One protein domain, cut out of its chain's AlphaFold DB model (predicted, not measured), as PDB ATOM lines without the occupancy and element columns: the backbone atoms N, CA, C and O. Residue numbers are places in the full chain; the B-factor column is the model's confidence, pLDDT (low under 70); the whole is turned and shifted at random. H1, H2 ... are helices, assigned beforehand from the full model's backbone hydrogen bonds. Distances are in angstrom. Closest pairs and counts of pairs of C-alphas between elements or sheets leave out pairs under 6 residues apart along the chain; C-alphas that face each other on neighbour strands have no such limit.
ATOM      1  N   LEU A  84     469.865 460.851 419.508       77.19
ATOM      2  CA  LEU A  84     469.556 460.861 418.078       77.19
ATOM      3  C   LEU A  84     469.753 462.278 417.530       77.19
ATOM      4  O   LEU A  84     468.851 463.111 417.581       77.19
ATOM      5  N   ASP A  85     470.945 462.544 417.007       83.62
ATOM      6  CA  ASP A  85     471.257 463.764 416.268       83.62
ATOM      7  C   ASP A  85     471.688 463.453 414.819       83.62
ATOM      8  O   ASP A  85     471.869 462.299 414.415       83.62
ATOM      9  N   ALA A  86     471.845 464.498 414.004       81.56
ATOM     10  CA  ALA A  86     472.241 464.352 412.604       81.56
ATOM     11  C   ALA A  86     473.625 463.695 412.433       81.56
ATOM     12  O   ALA A  86     473.877 463.025 411.430       81.56
ATOM     13  N   LYS A  87     474.521 463.850 413.416       80.12
ATOM     14  CA  LYS A  87     475.861 463.253 413.405       80.12
ATOM     15  C   LYS A  87     475.784 461.751 413.687       80.12
ATOM     16  O   LYS A  87     476.450 460.977 413.001       80.12
ATOM     17  N   ALA A  88     474.939 461.340 414.628       81.00
ATOM     18  CA  ALA A  88     474.638 459.948 414.932       81.00
ATOM     19  C   ALA A  88     474.028 459.243 413.711       81.00
ATOM     20  O   ALA A  88     474.448 458.141 413.366       81.00
ATOM     21  N   TYR A  89     473.120 459.908 412.992       81.81
ATOM     22  CA  TYR A  89     472.559 459.378 411.746       81.81
ATOM     23  C   TYR A  89     473.616 459.210 410.640       81.81
ATOM     24  O   TYR A  89     473.664 458.178 409.965       81.81
ATOM     25  N   LEU A  90     474.504 460.193 410.461       83.69
ATOM     26  CA  LEU A  90     475.574 460.122 409.460       83.69
ATOM     27  C   LEU A  90     476.583 459.004 409.775       83.69
ATOM     28  O   LEU A  90     477.034 458.280 408.889       83.69
ATOM     29  N   GLN A  91     476.912 458.837 411.055       81.44
ATOM     30  CA  GLN A  91     477.792 457.772 411.515       81.44
ATOM     31  C   GLN A  91     477.142 456.395 411.334       81.44
ATOM     32  O   GLN A  91     477.787 455.476 410.831       81.44
ATOM     33  N   PHE A  92     475.860 456.265 411.684       84.62
ATOM     34  CA  PHE A  92     475.100 455.035 411.481       84.62
ATOM     35  C   PHE A  92     475.022 454.657 409.999       84.62
ATOM     36  O   PHE A  92     475.376 453.537 409.650       84.62
ATOM     37  N   SER A  93     474.621 455.585 409.125       81.75
ATOM     38  CA  SER A  93     474.517 455.338 407.677       81.75
ATOM     39  C   SER A  93     475.859 454.949 407.058       81.75
ATOM     40  O   SER A  93     475.930 453.970 406.324       81.75
ATOM     41  N   THR A  94     476.950 455.622 407.436       84.25
ATOM     42  CA  THR A  94     478.299 455.276 406.957       84.25
ATOM     43  C   THR A  94     478.713 453.863 407.376       84.25
ATOM     44  O   THR A  94     479.293 453.117 406.581       84.25
ATOM     45  N   MET A  95     478.433 453.478 408.626       81.62
ATOM     46  CA  MET A  95     478.726 452.126 409.104       81.62
ATOM     47  C   MET A  95     477.817 451.090 408.443       81.62
ATOM     48  O   MET A  95     478.306 450.063 407.976       81.62
ATOM     49  N   TYR A  96     476.524 451.383 408.316       82.56
ATOM     50  CA  TYR A  96     475.558 450.532 407.633       82.56
ATOM     51  C   TYR A  96     475.964 450.267 406.179       82.56
ATOM     52  O   TYR A  96     476.070 449.108 405.795       82.56
ATOM     53  N   ASP A  97     476.297 451.299 405.403       83.38
ATOM     54  CA  ASP A  97     476.714 451.158 404.002       83.38
ATOM     55  C   ASP A  97     477.997 450.330 403.863       83.38
ATOM     56  O   ASP A  97     478.136 449.513 402.948       83.38
ATOM     57  N   ARG A  98     478.944 450.505 404.796       78.19
ATOM     58  CA  ARG A  98     480.180 449.713 404.851       78.19
ATOM     59  C   ARG A  98     479.883 448.231 405.093       78.19
ATOM     60  O   ARG A  98     480.505 447.380 404.456       78.19
ATOM     61  N   HIS A  99     478.961 447.918 406.001       75.75
ATOM     62  CA  HIS A  99     478.564 446.541 406.289       75.75
ATOM     63  C   HIS A  99     477.703 445.943 405.170       75.75
ATOM     64  O   HIS A  99     477.953 444.813 404.765       75.75
ATOM     65  N   ALA A 100     476.764 446.705 404.610       74.88
ATOM     66  CA  ALA A 100     475.890 446.270 403.527       74.88
ATOM     67  C   ALA A 100     476.683 445.882 402.271       74.88
ATOM     68  O   ALA A 100     476.449 444.811 401.717       74.88
ATOM     69  N   LYS A 101     477.685 446.681 401.872       70.50
ATOM     70  CA  LYS A 101     478.567 446.344 400.738       70.50
ATOM     71  C   LYS A 101     479.314 445.028 400.951       70.50
ATOM     72  O   LYS A 101     479.340 444.189 400.063       70.50
ATOM     73  N   ARG A 102     479.846 444.788 402.155       65.69
ATOM     74  CA  ARG A 102     480.541 443.525 402.476       65.69
ATOM     75  C   ARG A 102     479.636 442.293 402.390       65.69
ATOM     76  O   ARG A 102     480.135 441.218 402.081       65.69
ATOM     77  N   THR A 103     478.344 442.441 402.671       61.69
ATOM     78  CA  THR A 103     477.385 441.326 402.647       61.69
ATOM     79  C   THR A 103     476.818 441.075 401.250       61.69
ATOM     80  O   THR A 103     476.653 439.923 400.868       61.69
ATOM     81  N   VAL A 104     476.526 442.131 400.483       60.50
ATOM     82  CA  VAL A 104     475.914 442.012 399.145       60.50
ATOM     83  C   VAL A 104     476.945 441.651 398.070       60.50
ATOM     84  O   VAL A 104     476.614 440.917 397.146       60.50
ATOM     85  N   ASP A 105     478.198 442.093 398.208       58.88
ATOM     86  CA  ASP A 105     479.275 441.747 397.267       58.88
ATOM     87  C   ASP A 105     479.839 440.330 397.501       58.88
ATOM     88  O   ASP A 105     480.703 439.863 396.754       58.88
ATOM     89  N   ALA A 106     479.379 439.627 398.543       59.38
ATOM     90  CA  ALA A 106     479.774 438.251 398.796       59.38
ATOM     91  C   ALA A 106     479.029 437.306 397.825       59.38
ATOM     92  O   ALA A 106     477.798 437.239 397.863       59.38
ATOM     93  N   PRO A 107     479.740 436.510 397.001       56.12
ATOM     94  CA  PRO A 107     479.117 435.625 396.009       56.12
ATOM     95  C   PRO A 107     478.192 434.567 396.634       56.12
ATOM     96  O   PRO A 107     477.317 434.039 395.958       56.12
ATOM     97  N   SER A 108     478.332 434.300 397.938       57.84
ATOM     98  CA  SER A 108     477.470 433.394 398.706       57.84
ATOM     99  C   SER A 108     476.015 433.861 398.847       57.84
ATOM    100  O   SER A 108     475.162 433.043 399.176       57.84
ATOM    101  N   PHE A 109     475.719 435.144 398.617       59.47
ATOM    102  CA  PHE A 109     474.359 435.705 398.676       59.47
ATOM    103  C   PHE A 109     473.914 436.330 397.342       59.47
ATOM    104  O   PHE A 109     472.869 436.979 397.277       59.47
ATOM    105  N   GLY A 110     474.707 436.143 396.282       63.12
ATOM    106  CA  GLY A 110     474.380 436.569 394.924       63.12
ATOM    107  C   GLY A 110     473.275 435.717 394.292       63.12
ATOM    108  O   GLY A 110     472.871 434.682 394.826       63.12
ATOM    109  N   LYS A 111     472.785 436.134 393.120       59.84
ATOM    110  CA  LYS A 111     471.749 435.400 392.360       59.84
ATOM    111  C   LYS A 111     472.178 433.965 392.036       59.84
ATOM    112  O   LYS A 111     471.333 433.095 391.878       59.84
ATOM    113  N   GLU A 112     473.482 433.732 391.987       62.69
ATOM    114  CA  GLU A 112     474.155 432.460 391.747       62.69
ATOM    115  C   GLU A 112     473.849 431.428 392.848       62.69
ATOM    116  O   GLU A 112     473.681 430.243 392.555       62.69
ATOM    117  N   ALA A 113     473.688 431.872 394.101       62.12
ATOM    118  CA  ALA A 113     473.293 431.019 395.228       62.12
ATOM    119  C   ALA A 113     471.820 430.576 395.156       62.12
ATOM    120  O   ALA A 113     471.437 429.592 395.784       62.12
ATOM    121  N   LEU A 114     471.002 431.285 394.372       65.88
ATOM    122  CA  LEU A 114     469.588 430.987 394.127       65.88
ATOM    123  C   LEU A 114     469.350 430.304 392.773       65.88
ATOM    124  O   LEU A 114     468.207 430.204 392.333       65.88
ATOM    125  N   THR A 115     470.407 429.882 392.078       68.06
ATOM    126  CA  THR A 115     470.249 429.132 390.827       68.06
ATOM    127  C   THR A 115     469.756 427.720 391.107       68.06
ATOM    128  O   THR A 115     470.091 427.132 392.134       68.06
ATOM    129  N   ASP A 116     468.988 427.159 390.174       71.56
ATOM    130  CA  ASP A 116     468.438 425.804 390.286       71.56
ATOM    131  C   ASP A 116     469.531 424.738 390.497       71.56
ATOM    132  O   ASP A 116     469.321 423.790 391.253       71.56
ATOM    133  N   ASP A 117     470.721 424.942 389.914       70.75
ATOM    134  CA  ASP A 117     471.905 424.090 390.099       70.75
ATOM    135  C   ASP A 117     472.456 424.154 391.535       70.75
ATOM    136  O   ASP A 117     472.820 423.127 392.113       70.75
ATOM    137  N   SER A 118     472.483 425.349 392.135       67.19
ATOM    138  CA  SER A 118     472.860 425.546 393.541       67.19
ATOM    139  C   SER A 118     471.783 425.037 394.505       67.19
ATOM    140  O   SER A 118     472.107 424.529 395.577       67.19
ATOM    141  N   LEU A 119     470.505 425.167 394.134       70.06
ATOM    142  CA  LEU A 119     469.357 424.795 394.962       70.06
ATOM    143  C   LEU A 119     469.000 423.302 394.869       70.06
ATOM    144  O   LEU A 119     468.251 422.817 395.713       70.06
ATOM    145  N   GLN A 120     469.516 422.573 393.870       72.56
ATOM    146  CA  GLN A 120     469.280 421.139 393.628       72.56
ATOM    147  C   GLN A 120     467.792 420.723 393.624       72.56
ATOM    148  O   GLN A 120     467.469 419.545 393.763       72.56
ATOM    149  N   ILE A 121     466.864 421.669 393.428       69.44
ATOM    150  CA  ILE A 121     465.412 421.459 393.595       69.44
ATOM    151  C   ILE A 121     464.866 420.430 392.591       69.44
ATOM    152  O   ILE A 121     463.889 419.733 392.871       69.44
ATOM    153  N   PHE A 122     465.507 420.291 391.430       70.75
ATOM    154  CA  PHE A 122     465.016 419.454 390.331       70.75
ATOM    155  C   PHE A 122     465.814 418.163 390.111       70.75
ATOM    156  O   PHE A 122     465.391 417.305 389.328       70.75
ATOM    157  N   THR A 123     466.932 417.980 390.818       61.50
ATOM    158  CA  THR A 123     467.835 416.839 390.610       61.50
ATOM    159  C   THR A 123     467.251 415.541 391.181       61.50
ATOM    160  O   THR A 123     467.368 414.491 390.552       61.50
ATOM    161  N   ASP A 124     466.509 415.617 392.292       59.50
ATOM    162  CA  ASP A 124     465.933 414.432 392.952       59.50
ATOM    163  C   ASP A 124     464.576 413.992 392.379       59.50
ATOM    164  O   ASP A 124     464.191 412.825 392.476       59.50
ATOM    165  N   THR A 125     463.844 414.894 391.717       55.88
ATOM    166  CA  THR A 125     462.516 414.562 391.164       55.88
ATOM    167  C   THR A 125     462.620 413.765 389.856       55.88
ATOM    168  O   THR A 125     461.750 412.950 389.549       55.88
ATOM    169  N   SER A 126     463.713 413.928 389.103       52.22
ATOM    170  CA  SER A 126     463.901 413.239 387.818       52.22
ATOM    171  C   SER A 126     464.363 411.781 387.966       52.22
ATOM    172  O   SER A 126     464.114 410.970 387.077       52.22
ATOM    173  N   ALA A 127     464.986 411.416 389.094       53.12
ATOM    174  CA  ALA A 127     465.464 410.052 389.342       53.12
ATOM    175  C   ALA A 127     464.358 409.084 389.814       53.12
ATOM    176  O   ALA A 127     464.464 407.881 389.586       53.12
TER     177      ALA A 127
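This is residues 84 to 127 of the 144 residues of an uncharacterized protein of Candidatus Saccharimonas sp (UniProt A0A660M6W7). One long helix, H1, is followed by a winding tail with three very short helices, H2, H3 and H4, strung out one after another, and nothing folds back. The 44 printed residues, with four named helices in the order H1 H2 H3 H4 and no named strand, are all helix in class. The whole is extended, a rod spanning 60 by 17 by 8 A, with a radius of gyration of the C-alphas of 18.5 A.

H1, residues 86 to 104, runs 26.3 A from C-alpha 86 at (472.241, 464.352, 412.604) to C-alpha 104 at (475.914, 442.012, 399.145). H2 is residues 111 to 114, H3 residues 116 to 119, and H4 residues 123 to 127, ending at C-alpha 127 at (465.464, 410.052, 389.342).

H1 touches no helix and is apart from H2, H3 and H4. H2 and H3 are close but not clearly touching; their closest C-alphas, of Glu 112 and Ser 118, are 7.3 A apart. H3 and H4 are only just apart, at 8.3 A, and H2 and H4 are apart. In H1, 14 of 15 O i to N i+4 pairs are within hydrogen-bond range; in H4, 0 of 1, with 0 of 2 O i to N i+3 pairs; H2 and H3 are too short for an i+4 pair.

The C-alphas farthest apart, of Asp 85 and Ala 127, are 60.4 A apart. The printed part has no cut, and no link is long. Mean pLDDT of the printed part is 70.1; residues 102 to 115, 118, 121 and 123 to 127 are under 70.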